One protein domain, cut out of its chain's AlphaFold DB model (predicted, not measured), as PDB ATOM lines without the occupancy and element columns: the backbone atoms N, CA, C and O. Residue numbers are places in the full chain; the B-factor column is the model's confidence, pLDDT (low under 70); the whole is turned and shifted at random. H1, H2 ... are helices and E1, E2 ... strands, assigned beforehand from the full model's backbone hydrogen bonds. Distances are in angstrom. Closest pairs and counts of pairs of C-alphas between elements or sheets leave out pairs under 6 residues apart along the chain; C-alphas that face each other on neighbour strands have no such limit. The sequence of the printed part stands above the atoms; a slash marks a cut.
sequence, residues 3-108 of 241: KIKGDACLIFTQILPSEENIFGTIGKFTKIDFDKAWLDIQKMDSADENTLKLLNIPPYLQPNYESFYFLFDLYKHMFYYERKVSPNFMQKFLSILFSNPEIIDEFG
ATOM      1  N   LYS A   3     232.688 190.385 229.586       90.00
ATOM      2  CA  LYS A   3     231.444 190.183 230.350       90.00
ATOM      3  C   LYS A   3     231.774 190.111 231.842       90.00
ATOM      4  O   LYS A   3     232.605 189.304 232.244       90.00
ATOM      5  N   ILE A   4     231.123 190.934 232.667       87.75
ATOM      6  CA  ILE A   4     231.511 191.101 234.079       87.75
ATOM      7  C   ILE A   4     230.515 190.446 235.037       87.75
ATOM      8  O   ILE A   4     230.901 189.602 235.851       87.75
ATOM      9  N   LYS A   5     229.232 190.820 234.978       84.44
ATOM     10  CA  LYS A   5     228.175 190.287 235.856       84.44
ATOM     11  C   LYS A   5     226.820 190.374 235.169       84.44
ATOM     12  O   LYS A   5     226.473 191.436 234.658       84.44
ATOM     13  N   GLY A   6     226.042 189.289 235.227       87.56
ATOM     14  CA  GLY A   6     224.812 189.195 234.437       87.56
ATOM     15  C   GLY A   6     225.159 189.504 232.988       87.56
ATOM     16  O   GLY A   6     226.179 189.020 232.513       87.56
ATOM     17  N   ASP A   7     224.413 190.394 232.354       89.31
ATOM     18  CA  ASP A   7     224.641 190.795 230.965       89.31
ATOM     19  C   ASP A   7     225.400 192.117 230.803       89.31
ATOM     20  O   ASP A   7     225.524 192.635 229.698       89.31
ATOM     21  N   ALA A   8     225.953 192.667 231.884       92.62
ATOM     22  CA  ALA A   8     226.752 193.882 231.813       92.62
ATOM     23  C   ALA A   8     228.170 193.599 231.281       92.62
ATOM     24  O   ALA A   8     228.897 192.738 231.802       92.62
ATOM     25  N   CYS A   9     228.568 194.373 230.272       95.06
ATOM     26  CA  CYS A   9     229.853 194.286 229.587       95.06
ATOM     27  C   CYS A   9     230.625 195.605 229.669       95.06
ATOM     28  O   CYS A   9     230.018 196.675 229.719       95.06
ATOM     29  N   LEU A  10     231.958 195.506 229.644       97.06
ATOM     30  CA  LEU A  10     232.876 196.631 229.458       97.06
ATOM     31  C   LEU A  10     233.779 196.408 228.241       97.06
ATOM     32  O   LEU A  10     234.121 195.272 227.885       97.06
ATOM     33  N   ILE A  11     234.176 197.500 227.598       96.50
ATOM     34  CA  ILE A  11     235.148 197.508 226.507       96.50
ATOM     35  C   ILE A  11     235.899 198.840 226.497       96.50
ATOM     36  O   ILE A  11     235.293 199.877 226.739       96.50
ATOM     37  N   PHE A  12     237.196 198.833 226.191       97.38
ATOM     38  CA  PHE A  12     237.881 200.072 225.827       97.38
ATOM     39  C   PHE A  12     237.342 200.565 224.485       97.38
ATOM     40  O   PHE A  12     237.349 199.825 223.502       97.38
ATOM     41  N   THR A  13     236.837 201.793 224.456       96.75
ATOM     42  CA  THR A  13     236.254 202.422 223.260       96.75
ATOM     43  C   THR A  13     237.211 203.402 222.603       96.75
ATOM     44  O   THR A  13     237.140 203.617 221.399       96.75
ATOM     45  N   GLN A  14     238.131 203.965 223.383       97.44
ATOM     46  CA  GLN A  14     239.207 204.814 222.896       97.44
ATOM     47  C   GLN A  14     240.447 204.575 223.748       97.44
ATOM     48  O   GLN A  14     240.338 204.494 224.971       97.44
ATOM     49  N   ILE A  15     241.604 204.490 223.099       97.31
ATOM     50  CA  ILE A  15     242.911 204.350 223.738       97.31
ATOM     51  C   ILE A  15     243.833 205.373 223.076       97.31
ATOM     52  O   ILE A  15     244.039 205.329 221.865       97.31
ATOM     53  N   LEU A  16     244.339 206.310 223.868       97.00
ATOM     54  CA  LEU A  16     245.249 207.376 223.466       97.00
ATOM     55  C   LEU A  16     246.527 207.228 224.303       97.00
ATOM     56  O   LEU A  16     246.586 207.743 225.423       97.00
ATOM     57  N   PRO A  17     247.515 206.459 223.818       96.50
ATOM     58  CA  PRO A  17     248.773 206.278 224.526       96.50
ATOM     59  C   PRO A  17     249.651 207.532 224.425       96.50
ATOM     60  O   PRO A  17     249.646 208.237 223.415       96.50
ATOM     61  N   SER A  18     250.434 207.767 225.469       95.19
ATOM     62  CA  SER A  18     251.552 208.711 225.528       95.19
ATOM     63  C   SER A  18     252.754 208.019 226.180       95.19
ATOM     64  O   SER A  18     252.658 206.849 226.547       95.19
ATOM     65  N   GLU A  19     253.883 208.717 226.320       92.81
ATOM     66  CA  GLU A  19     255.071 208.151 226.978       92.81
ATOM     67  C   GLU A  19     254.834 207.847 228.467       92.81
ATOM     68  O   GLU A  19     255.336 206.850 228.972       92.81
ATOM     69  N   GLU A  20     254.039 208.668 229.160       92.31
ATOM     70  CA  GLU A  20     253.861 208.577 230.619       92.31
ATOM     71  C   GLU A  20     252.554 207.884 231.033       92.31
ATOM     72  O   GLU A  20     252.443 207.327 232.123       92.31
ATOM     73  N   ASN A  21     251.521 207.952 230.192       95.50
ATOM     74  CA  ASN A  21     250.198 207.436 230.530       95.50
ATOM     75  C   ASN A  21     249.387 207.007 229.305       95.50
ATOM     76  O   ASN A  21     249.641 207.422 228.173       95.50
ATOM     77  N   ILE A  22     248.349 206.211 229.552       97.56
ATOM     78  CA  ILE A  22     247.317 205.879 228.572       97.56
ATOM     79  C   ILE A  22     246.008 206.522 229.014       97.56
ATOM     80  O   ILE A  22     245.451 206.157 230.051       97.56
ATOM     81  N   PHE A  23     245.485 207.436 228.204       97.56
ATOM     82  CA  PHE A  23     244.192 208.074 228.433       97.56
ATOM     83  C   PHE A  23     243.139 207.527 227.470       97.56
ATOM     84  O   PHE A  23     243.443 207.140 226.342       97.56
ATOM     85  N   GLY A  24     241.873 207.513 227.870       97.81
ATOM     86  CA  GLY A  24     240.822 207.126 226.943       97.81
ATOM     87  C   GLY A  24     239.466 206.951 227.586       97.81
ATOM     88  O   GLY A  24     239.161 207.532 228.629       97.81
ATOM     89  N   THR A  25     238.637 206.137 226.936       98.19
ATOM     90  CA  THR A  25     237.272 205.859 227.384       98.19
ATOM     91  C   THR A  25     236.982 204.367 227.450       98.19
ATOM     92  O   THR A  25     237.484 203.567 226.654       98.19
ATOM     93  N   ILE A  26     236.141 204.002 228.414       98.25
ATOM     94  CA  ILE A  26     235.543 202.678 228.553       98.25
ATOM     95  C   ILE A  26     234.050 202.807 228.276       98.25
ATOM     96  O   ILE A  26     233.366 203.641 228.868       98.25
ATOM     97  N   GLY A  27     233.544 201.943 227.405       97.56
ATOM     98  CA  GLY A  27     232.127 201.748 227.155       97.56
ATOM     99  C   GLY A  27     231.550 200.662 228.056       97.56
ATOM    100  O   GLY A  27     232.100 199.563 228.157       97.56
ATOM    101  N   LYS A  28     230.406 200.953 228.666       96.69
ATOM    102  CA  LYS A  28     229.553 200.029 229.413       96.69
ATOM    103  C   LYS A  28     228.258 199.829 228.655       96.69
ATOM    104  O   LYS A  28     227.657 200.807 228.239       96.69
ATOM    105  N   PHE A  29     227.818 198.587 228.501       95.25
ATOM    106  CA  PHE A  29     226.566 198.259 227.814       95.25
ATOM    107  C   PHE A  29     225.990 196.932 228.309       95.25
ATOM    108  O   PHE A  29     226.635 196.197 229.067       95.25
ATOM    109  N   THR A  30     224.767 196.617 227.884       93.12
ATOM    110  CA  THR A  30     224.119 195.331 228.162       93.12
ATOM    111  C   THR A  30     224.197 194.437 226.931       93.12
ATOM    112  O   THR A  30     223.741 194.830 225.865       93.12
ATOM    113  N   LYS A  31     224.741 193.228 227.082       90.94
ATOM    114  CA  LYS A  31     224.745 192.213 226.029       90.94
ATOM    115  C   LYS A  31     223.428 191.443 226.037       90.94
ATOM    116  O   LYS A  31     223.215 190.608 226.910       90.94
ATOM    117  N   ILE A  32     222.572 191.696 225.054       86.50
ATOM    118  CA  ILE A  32     221.338 190.922 224.877       86.50
ATOM    119  C   ILE A  32     221.674 189.530 224.322       86.50
ATOM    120  O   ILE A  32     222.490 189.392 223.410       86.50
ATOM    121  N   ASP A  33     221.036 188.506 224.885       85.62
ATOM    122  CA  ASP A  33     221.046 187.138 224.372       85.62
ATOM    123  C   ASP A  33     219.777 186.912 223.542       85.62
ATOM    124  O   ASP A  33     218.681 186.792 224.091       85.62
ATOM    125  N   PHE A  34     219.920 186.932 222.216       81.69
ATOM    126  CA  PHE A  34     218.791 186.826 221.291       81.69
ATOM    127  C   PHE A  34     218.219 185.406 221.201       81.69
ATOM    128  O   PHE A  34     217.071 185.260 220.792       81.69
ATOM    129  N   ASP A  35     218.973 184.389 221.629       84.31
ATOM    130  CA  ASP A  35     218.583 182.979 221.517       84.31
ATOM    131  C   ASP A  35     217.763 182.489 222.724       84.31
ATOM    132  O   ASP A  35     217.266 181.361 222.746       84.31
ATOM    133  N   LYS A  36     217.619 183.322 223.762       86.69
ATOM    134  CA  LYS A  36     216.821 183.012 224.955       86.69
ATOM    135  C   LYS A  36     215.381 183.476 224.815       86.69
ATOM    136  O   LYS A  36     215.073 184.347 224.015       86.69
ATOM    137  N   ALA A  37     214.499 182.916 225.642       89.38
ATOM    138  CA  ALA A  37     213.111 183.355 225.725       89.38
ATOM    139  C   ALA A  37     213.018 184.831 226.150       89.38
ATOM    140  O   ALA A  37     213.675 185.259 227.102       89.38
ATOM    141  N   TRP A  38     212.164 185.587 225.460       90.88
ATOM    142  CA  TRP A  38     211.840 186.975 225.789       90.88
ATOM    143  C   TRP A  38     210.491 187.027 226.498       90.88
ATOM    144  O   TRP A  38     209.576 186.298 226.128       90.88
ATOM    145  N   LEU A  39     210.354 187.904 227.493       91.88
ATOM    146  CA  LEU A  39     209.085 188.147 228.177       91.88
ATOM    147  C   LEU A  39     208.242 189.155 227.382       91.88
ATOM    148  O   LEU A  39     208.662 190.296 227.189       91.88
ATOM    149  N   ASP A  40     207.039 188.760 226.986       92.81
ATOM    150  CA  ASP A  40     205.982 189.664 226.539       92.81
ATOM    151  C   ASP A  40     205.225 190.182 227.770       92.81
ATOM    152  O   ASP A  40     204.467 189.458 228.414       92.81
ATOM    153  N   ILE A  41     205.431 191.455 228.109       94.00
ATOM    154  CA  ILE A  41     204.843 192.092 229.300       94.00
ATOM    155  C   ILE A  41     203.322 192.280 229.148       94.00
ATOM    156  O   ILE A  41     202.615 192.378 230.147       94.00
ATOM    157  N   GLN A  42     202.787 192.311 227.922       92.81
ATOM    158  CA  GLN A  42     201.340 192.424 227.710       92.81
ATOM    159  C   GLN A  42     200.637 191.104 228.021       92.81
ATOM    160  O   GLN A  42     199.556 191.101 228.607       92.81
ATOM    161  N   LYS A  43     201.266 189.985 227.649       92.94
ATOM    162  CA  LYS A  43     200.765 188.632 227.932       92.94
ATOM    163  C   LYS A  43     201.216 188.099 229.292       92.94
ATOM    164  O   LYS A  43     200.618 187.153 229.791       92.94
ATOM    165  N   MET A  44     202.244 188.709 229.885       93.81
ATOM    166  CA  MET A  44     202.958 188.215 231.067       93.81
ATOM    167  C   MET A  44     203.488 186.779 230.872       93.81
ATOM    168  O   MET A  44     203.528 185.997 231.818       93.81
ATOM    169  N   ASP A  45     203.892 186.446 229.642       94.62
ATOM    170  CA  ASP A  45     204.376 185.122 229.221       94.62
ATOM    171  C   ASP A  45     205.446 185.267 228.118       94.62
ATOM    172  O   ASP A  45     205.819 186.378 227.741       94.62
ATOM    173  N   SER A  46     205.979 184.162 227.604       92.56
ATOM    174  CA  SER A  46     206.995 184.148 226.551       92.56
ATOM    175  C   SER A  46     206.480 184.777 225.252       92.56
ATOM    176  O   SER A  46     205.365 184.502 224.803       92.56
ATOM    177  N   ALA A  47     207.315 185.602 224.621       91.75
ATOM    178  CA  ALA A  47     207.043 186.170 223.309       91.75
ATOM    179  C   ALA A  47     206.999 185.060 222.249       91.75
ATOM    180  O   ALA A  47     207.871 184.191 222.203       91.75
ATOM    181  N   ASP A  48     205.988 185.104 221.382       90.00
ATOM    182  CA  ASP A  48     205.881 184.175 220.260       90.00
ATOM    183  C   ASP A  48     206.859 184.528 219.125       90.00
ATOM    184  O   ASP A  48     207.345 185.656 219.003       90.00
ATOM    185  N   GLU A  49     207.132 183.557 218.250       86.06
ATOM    186  CA  GLU A  49     208.074 183.729 217.136       86.06
ATOM    187  C   GLU A  49     207.696 184.872 216.186       86.06
ATOM    188  O   GLU A  49     208.570 185.498 215.588       86.06
ATOM    189  N   ASN A  50     206.402 185.155 216.018       86.50
ATOM    190  CA  ASN A  50     205.948 186.223 215.130       86.50
ATOM    191  C   ASN A  50     206.276 187.597 215.718       86.50
ATOM    192  O   ASN A  50     206.717 188.484 214.990       86.50
ATOM    193  N   THR A  51     206.133 187.746 217.033       83.88
ATOM    194  CA  THR A  51     206.523 188.943 217.781       83.88
ATOM    195  C   THR A  51     208.039 189.123 217.763       83.88
ATOM    196  O   THR A  51     208.526 190.224 217.511       83.88
ATOM    197  N   LEU A  52     208.802 188.039 217.934       83.50
ATOM    198  CA  LEU A  52     210.266 188.076 217.858       83.50
ATOM    199  C   LEU A  52     210.783 188.478 216.469       83.50
ATOM    200  O   LEU A  52     211.769 189.200 216.377       83.50
ATOM    201  N   LYS A  53     210.096 188.107 215.382       84.00
ATOM    202  CA  LYS A  53     210.457 188.546 214.017       84.00
ATOM    203  C   LYS A  53     210.320 190.057 213.801       84.00
ATOM    204  O   LYS A  53     210.926 190.585 212.873       84.00
ATOM    205  N   LEU A  54     209.538 190.754 214.631       85.00
ATOM    206  CA  LEU A  54     209.427 192.217 214.593       85.00
ATOM    207  C   LEU A  54     210.622 192.911 215.269       85.00
ATOM    208  O   LEU A  54     210.905 194.071 214.967       85.00
ATOM    209  N   LEU A  55     211.335 192.221 216.169       81.50
ATOM    210  CA  LEU A  55     212.540 192.732 216.823       81.50
ATOM    211  C   LEU A  55     213.718 192.701 215.842       81.50
ATOM    212  O   LEU A  55     214.480 191.742 215.776       81.50
ATOM    213  N   ASN A  56     213.895 193.787 215.092       79.62
ATOM    214  CA  ASN A  56     215.057 193.976 214.228       79.62
ATOM    215  C   ASN A  56     216.119 194.842 214.926       79.62
ATOM    216  O   ASN A  56     216.205 196.047 214.688       79.62
ATOM    217  N   ILE A  57     216.905 194.236 215.822       82.25
ATOM    218  CA  ILE A  57     218.069 194.889 216.442       82.25
ATOM    219  C   ILE A  57     219.329 194.408 215.709       82.25
ATOM    220  O   ILE A  57     219.652 193.221 215.787       82.25
ATOM    221  N   PRO A  58     220.064 195.290 215.006       86.19
ATOM    222  CA  PRO A  58     221.302 194.904 214.343       86.19
ATOM    223  C   PRO A  58     222.315 194.299 215.335       86.19
ATOM    224  O   PRO A  58     222.537 194.900 216.386       86.19
ATOM    225  N   PRO A  59     222.999 193.179 215.014       83.75
ATOM    226  CA  PRO A  59     223.893 192.486 215.957       83.75
ATOM    227  C   PRO A  59     225.047 193.337 216.517       83.75
ATOM    228  O   PRO A  59     225.596 193.037 217.579       83.75
ATOM    229  N   TYR A  60     225.428 194.399 215.803       87.62
ATOM    230  CA  TYR A  60     226.486 195.331 216.195       87.62
ATOM    231  C   TYR A  60     226.000 196.465 217.116       87.62
ATOM    232  O   TYR A  60     226.827 197.222 217.622       87.62
ATOM    233  N   LEU A  61     224.689 196.600 217.343       89.69
ATOM    234  CA  LEU A  61     224.125 197.575 218.273       89.69
ATOM    235  C   LEU A  61     223.822 196.906 219.609       89.69
ATOM    236  O   LEU A  61     223.142 195.886 219.677       89.69
ATOM    237  N   GLN A  62     224.325 197.507 220.681       92.31
ATOM    238  CA  GLN A  62     224.095 197.049 222.045       92.31
ATOM    239  C   GLN A  62     223.395 198.160 222.837       92.31
ATOM    240  O   GLN A  62     223.804 199.321 222.746       92.31
ATOM    241  N   PRO A  63     222.333 197.850 223.596       91.62
ATOM    242  CA  PRO A  63     221.599 198.843 224.372       91.62
ATOM    243  C   PRO A  63     222.370 199.292 225.619       91.62
ATOM    244  O   PRO A  63     223.342 198.666 226.053       91.62
ATOM    245  N   ASN A  64     221.850 200.345 226.257       93.06
ATOM    246  CA  ASN A  64     222.343 200.882 227.530       93.06
ATOM    247  C   ASN A  64     223.824 201.287 227.489       93.06
ATOM    248  O   ASN A  64     224.530 201.139 228.487       93.06
ATOM    249  N   TYR A  65     224.287 201.760 226.329       95.56
ATOM    250  CA  TYR A  65     225.648 202.242 226.162       95.56
ATOM    251  C   TYR A  65     225.878 203.535 226.957       95.56
ATOM    252  O   TYR A  65     225.167 204.522 226.778       95.56
ATOM    253  N   GLU A  66     226.901 203.532 227.803       95.88
ATOM    254  CA  GLU A  66     227.438 204.699 228.498       95.88
ATOM    255  C   GLU A  66     228.965 204.652 228.409       95.88
ATOM    256  O   GLU A  66     229.563 203.596 228.621       95.88
ATOM    257  N   SER A  67     229.607 205.783 228.121       96.50
ATOM    258  CA  SER A  67     231.066 205.905 228.108       96.50
ATOM    259  C   SER A  67     231.565 206.764 229.259       96.50
ATOM    260  O   SER A  67     230.916 207.741 229.626       96.50
ATOM    261  N   PHE A  68     232.741 206.437 229.780       97.25
ATOM    262  CA  PHE A  68     233.392 207.192 230.847       97.25
ATOM    263  C   PHE A  68     234.913 207.125 230.722       97.25
ATOM    264  O   PHE A  68     235.445 206.237 230.051       97.25
ATOM    265  N   TYR A  69     235.608 208.080 231.334       97.69
ATOM    266  CA  TYR A  69     237.054 208.239 231.158       97.69
ATOM    267  C   TYR A  69     237.884 207.294 232.031       97.69
ATOM    268  O   TYR A  69     237.468 206.913 233.130       97.69
ATOM    269  N   PHE A  70     239.083 206.962 231.555       98.25
ATOM    270  CA  PHE A  70     240.137 206.328 232.344       98.25
ATOM    271  C   PHE A  70     241.505 206.955 232.048       98.25
ATOM    272  O   PHE A  70     241.704 207.557 230.992       98.25
ATOM    273  N   LEU A  71     242.434 206.799 232.990       97.88
ATOM    274  CA  LEU A  71     243.853 207.101 232.834       97.88
ATOM    275  C   LEU A  71     244.655 205.985 233.499       97.88
ATOM    276  O   LEU A  71     244.421 205.677 234.666       97.88
ATOM    277  N   PHE A  72     245.589 205.389 232.769       96.62
ATOM    278  CA  PHE A  72     246.556 204.443 233.308       96.62
ATOM    279  C   PHE A  72     247.939 205.091 233.346       96.62
ATOM    280  O   PHE A  72     248.471 205.446 232.297       96.62
ATOM    281  N   ASP A  73     248.471 205.291 234.548       93.81
ATOM    282  CA  ASP A  73     249.823 205.796 234.784       93.81
ATOM    283  C   ASP A  73     250.814 204.649 234.569       93.81
ATOM    284  O   ASP A  73     250.734 203.630 235.259       93.81
ATOM    285  N   LEU A  74     251.698 204.793 233.579       91.31
ATOM    286  CA  LEU A  74     252.615 203.731 233.174       91.31
ATOM    287  C   LEU A  74     253.830 203.612 234.091       91.31
ATOM    288  O   LEU A  74     254.443 202.556 234.110       91.31
ATOM    289  N   TYR A  75     254.166 204.659 234.848       88.12
ATOM    290  CA  TYR A  75     255.292 204.629 235.778       88.12
ATOM    291  C   TYR A  75     254.872 204.019 237.117       88.12
ATOM    292  O   TYR A  75     255.525 203.123 237.637       88.12
ATOM    293  N   LYS A  76     253.733 204.462 237.661       87.06
ATOM    294  CA  LYS A  76     253.221 203.962 238.951       87.06
ATOM    295  C   LYS A  76     252.385 202.685 238.830       87.06
ATOM    296  O   LYS A  76     251.977 202.106 239.838       87.06
ATOM    297  N   HIS A  77     252.053 202.278 237.604       90.56
ATOM    298  CA  HIS A  77     251.081 201.222 237.300       90.56
ATOM    299  C   HIS A  77     249.721 201.435 237.995       90.56
ATOM    300  O   HIS A  77     249.074 200.492 238.461       90.56
ATOM    301  N   MET A  78     249.252 202.686 238.051       92.00
ATOM    302  CA  MET A  78     247.988 203.061 238.698       92.00
ATOM    303  C   MET A  78     246.882 203.305 237.673       92.00
ATOM    304  O   MET A  78     247.025 204.101 236.745       92.00
ATOM    305  N   PHE A  79     245.734 202.649 237.864       95.56
ATOM    306  CA  PHE A  79     244.576 202.776 236.978       95.56
ATOM    307  C   PHE A  79     243.469 203.632 237.604       95.56
ATOM    308  O   PHE A  79     242.752 203.203 238.511       95.56
ATOM    309  N   TYR A  80     243.279 204.835 237.070       96.81
ATOM    310  CA  TYR A  80     242.235 205.773 237.466       96.81
ATOM    311  C   TYR A  80     241.062 205.726 236.489       96.81
ATOM    312  O   TYR A  80     241.242 205.576 235.282       96.81
ATOM    313  N   TYR A  81     239.838 205.904 236.985       97.50
ATOM    314  CA  TYR A  81     238.651 205.931 236.134       97.50
ATOM    315  C   TYR A  81     237.536 206.789 236.725       97.50
ATOM    316  O   TYR A  81     237.403 206.935 237.942       97.50
ATOM    317  N   GLU A  82     236.706 207.352 235.852       95.94
ATOM    318  CA  GLU A  82     235.483 208.029 236.256       95.94
ATOM    319  C   GLU A  82     234.483 206.992 236.781       95.94
ATOM    320  O   GLU A  82     234.127 206.020 236.108       95.94
ATOM    321  N   ARG A  83     234.005 207.191 238.010       93.44
ATOM    322  CA  ARG A  83     233.219 206.187 238.735       93.44
ATOM    323  C   ARG A  83     231.778 206.049 238.205       93.44
ATOM    324  O   ARG A  83     230.830 206.492 238.850       93.44
ATOM    325  N   LYS A  84     231.603 205.365 237.067       93.69
ATOM    326  CA  LYS A  84     230.306 204.887 236.517       93.69
ATOM    327  C   LYS A  84     230.027 203.399 236.767       93.69
ATOM    328  O   LYS A  84     228.918 202.895 236.551       93.69
ATOM    329  N   VAL A  85     231.041 202.687 237.248       94.44
ATOM    330  CA  VAL A  85     230.974 201.305 237.733       94.44
ATOM    331  C   VAL A  85     231.591 201.222 239.128       94.44
ATOM    332  O   VAL A  85     232.302 202.131 239.556       94.44
ATOM    333  N   SER A  86     231.290 200.159 239.878       93.88
ATOM    334  CA  SER A  86     231.909 199.976 241.192       93.88
ATOM    335  C   SER A  86     233.380 199.551 241.057       93.88
ATOM    336  O   SER A  86     233.727 198.887 240.078       93.88
ATOM    337  N   PRO A  87     234.234 199.840 242.055       94.75
ATOM    338  CA  PRO A  87     235.633 199.398 242.058       94.75
ATOM    339  C   PRO A  87     235.806 197.896 241.844       94.75
ATOM    340  O   PRO A  87     236.580 197.496 240.988       94.75
ATOM    341  N   ASN A  88     234.997 197.061 242.501       93.00
ATOM    342  CA  ASN A  88     235.022 195.607 242.288       93.00
ATOM    343  C   ASN A  88     234.664 195.206 240.846       93.00
ATOM    344  O   ASN A  88     235.157 194.206 240.329       93.00
ATOM    345  N   PHE A  89     233.785 195.967 240.191       94.25
ATOM    346  CA  PHE A  89     233.404 195.724 238.802       94.25
ATOM    347  C   PHE A  89     234.554 196.076 237.847       94.25
ATOM    348  O   PHE A  89     234.815 195.317 236.916       94.25
ATOM    349  N   MET A  90     235.268 197.175 238.117       96.38
ATOM    350  CA  MET A  90     236.464 197.576 237.370       96.38
ATOM    351  C   MET A  90     237.642 196.623 237.608       96.38
ATOM    352  O   MET A  90     238.252 196.151 236.654       96.38
ATOM    353  N   GLN A  91     237.908 196.253 238.863       95.06
ATOM    354  CA  GLN A  91     238.932 195.270 239.218       95.06
ATOM    355  C   GLN A  91     238.703 193.960 238.464       95.06
ATOM    356  O   GLN A  91     239.627 193.427 237.857       95.06
ATOM    357  N   LYS A  92     237.459 193.461 238.442       95.12
ATOM    358  CA  LYS A  92     237.108 192.248 237.697       95.12
ATOM    359  C   LYS A  92     237.331 192.404 236.190       95.12
ATOM    360  O   LYS A  92     237.783 191.459 235.555       95.12
ATOM    361  N   PHE A  93     237.017 193.567 235.623       96.50
ATOM    362  CA  PHE A  93     237.258 193.853 234.208       96.50
ATOM    363  C   PHE A  93     238.735 193.760 233.844       96.50
ATOM    364  O   PHE A  93     239.080 193.004 232.938       96.50
ATOM    365  N   LEU A  94     239.587 194.463 234.588       96.12
ATOM    366  CA  LEU A  94     241.031 194.453 234.374       96.12
ATOM    367  C   LEU A  94     241.636 193.077 234.663       96.12
ATOM    368  O   LEU A  94     242.433 192.591 233.874       96.12
ATOM    369  N   SER A  95     241.188 192.396 235.723       94.56
ATOM    370  CA  SER A  95     241.666 191.044 236.044       94.56
ATOM    371  C   SER A  95     241.397 190.070 234.895       94.56
ATOM    372  O   SER A  95     242.284 189.319 234.515       94.56
ATOM    373  N   ILE A  96     240.194 190.095 234.302       94.81
ATOM    374  CA  ILE A  96     239.874 189.229 233.154       94.81
ATOM    375  C   ILE A  96     240.702 189.622 231.928       94.81
ATOM    376  O   ILE A  96     241.156 188.742 231.205       94.81
ATOM    377  N   LEU A  97     240.896 190.923 231.694       93.50
ATOM    378  CA  LEU A  97     241.714 191.410 230.587       93.50
ATOM    379  C   LEU A  97     243.157 190.898 230.689       93.50
ATOM    380  O   LEU A  97     243.681 190.376 229.711       93.50
ATOM    381  N   PHE A  98     243.765 191.005 231.871       92.88
ATOM    382  CA  PHE A  98     245.134 190.560 232.124       92.88
ATOM    383  C   PHE A  98     245.272 189.046 232.313       92.88
ATOM    384  O   PHE A  98     246.380 188.532 232.298       92.88
ATOM    385  N   SER A  99     244.159 188.313 232.417       93.12
ATOM    386  CA  SER A  99     244.162 186.843 232.411       93.12
ATOM    387  C   SER A  99     244.263 186.247 230.996       93.12
ATOM    388  O   SER A  99     244.005 185.057 230.812       93.12
ATOM    389  N   ASN A 100     244.548 187.060 229.972       93.56
ATOM    390  CA  ASN A 100     244.780 186.565 228.617       93.56
ATOM    391  C   ASN A 100     246.043 185.676 228.615       93.56
ATOM    392  O   ASN A 100     247.080 186.151 229.073       93.56
ATOM    393  N   PRO A 101     245.985 184.436 228.086       94.56
ATOM    394  CA  PRO A 101     247.148 183.554 227.998       94.56
ATOM    395  C   PRO A 101     248.386 184.210 227.382       94.56
ATOM    396  O   PRO A 101     249.466 184.046 227.922       94.56
ATOM    397  N   GLU A 102     248.230 185.027 226.336       94.69
ATOM    398  CA  GLU A 102     249.358 185.725 225.698       94.69
ATOM    399  C   GLU A 102     250.045 186.708 226.660       94.69
ATOM    400  O   GLU A 102     251.265 186.813 226.677       94.69
ATOM    401  N   ILE A 103     249.265 187.388 227.509       92.38
ATOM    402  CA  ILE A 103     249.793 188.313 228.522       92.38
ATOM    403  C   ILE A 103     250.474 187.532 229.648       92.38
ATOM    404  O   ILE A 103     251.540 187.928 230.105       92.38
ATOM    405  N   ILE A 104     249.874 186.425 230.092       91.94
ATOM    406  CA  ILE A 104     250.439 185.590 231.159       91.94
ATOM    407  C   ILE A 104     251.747 184.939 230.705       91.94
ATOM    408  O   ILE A 104     252.701 184.893 231.476       91.94
ATOM    409  N   ASP A 105     251.806 184.450 229.469       93.50
ATOM    410  CA  ASP A 105     252.995 183.794 228.928       93.50
ATOM    411  C   ASP A 105     254.172 184.777 228.791       93.50
ATOM    412  O   ASP A 105     255.324 184.385 228.980       93.50
ATOM    413  N   GLU A 106     253.896 186.053 228.500       93.56
ATOM    414  CA  GLU A 106     254.921 187.092 228.347       93.56
ATOM    415  C   GLU A 106     255.319 187.755 229.678       93.56
ATOM    416  O   GLU A 106     256.507 187.942 229.946       93.56
ATOM    417  N   PHE A 107     254.345 188.092 230.531       87.75
ATOM    418  CA  PHE A 107     254.549 188.932 231.721       87.75
ATOM    419  C   PHE A 107     254.308 188.207 233.055       87.75
ATOM    420  O   PHE A 107     254.603 188.754 234.119       87.75
ATOM    421  N   GLY A 108     253.793 186.978 233.023       87.06
ATOM    422  CA  GLY A 108     253.357 186.240 234.206       87.06
ATOM    423  C   GLY A 108     251.974 186.660 234.712       87.06
ATOM    424  O   GLY A 108     251.233 187.409 234.077       87.06
TER     425      GLY A 108
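AT A GLANCE: This is residues 3 to 108 of the 241 residues of an uncharacterized protein of Acetobacter pasteurianus (UniProt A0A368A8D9). A curled, strongly twisted sheet of five strands has H2 packed on one face, while a long arm, residues 31 to 65, runs out from one end of the sheet and folds back, with H1 near its far end. H3 follows H2 at about a right angle, and residues 100 to 106 stick out from the rest. The printed part has 106 residues with three named helices and five named strands, in the order E1 E2 E3 H1 E4 E5 H2 H3. The sheet runs E1 E2 E3 E4 E5, all antiparallel, and the class is mixed, helices and strands. The whole is loose, with a radius of gyration of the C-alphas of 18.4 A, and spans 57 by 28 by 24 A, the arm making much of the length.

HOW THE PARTS SIT: Begin at E1, residues 3 to 5, an edge strand that forms a hairpin with E2, residues 8 to 17; look for N 4 and O 8, 3.0 A apart. E2 forms the next hairpin with E3, residues 21 to 30, where N 11 and O 27 are 3.0 A apart; E1, E2 and E3 are a meander, each strand the antiparallel neighbour of the one before. Beyond the arm, E4, residues 66 to 73, is antiparallel to E3, with N 24 and O 70 at 3.1 A. E4 forms a hairpin with the other edge strand, E5, residues 78 to 81, with N 80 and O 71 at 2.8 A. H2, residues 87 to 98, is on one face of this sheet, giving two layers, a sheet and a helix; its closest C-alphas to E1 are those of Phe 93 and Ile 4, 6.4 A apart. H3, residues 101 to 107, is close to H2 but not clearly touching, about perpendicular at 90 degrees, the closest C-alphas being those of Phe 98 and Ile 104, 7.3 A apart. H1, residues 49 to 52, is not on the sheet, and nor is H3. In H2 and H3 every O i to N i+4 pair is within hydrogen-bond range; H1 is too short for such a pair.

IN THESE COORDINATES: Find C-alpha 3 at (231.444, 190.183, 230.350), where E1 begins. E2 runs 26.3 A, E3 28.8 A and E4 23.3 A from first to last C-alpha; E5 spans 10.1 A. H2 is 16.3 A long, and H3 ends at C-alpha 107, (254.549, 188.932, 231.721).

THE WHOLE: The C-alphas farthest apart, those of Glu 19 and Lys 43, are 57.7 A apart. The long links are E3 to H1, 18 residues, and H1 to E4, 13 residues; in the first, residues 39 to 40 pair antiparallel with residues 45 to 46. The printed part has no cut, and no printed residue is under 70 in pLDDT.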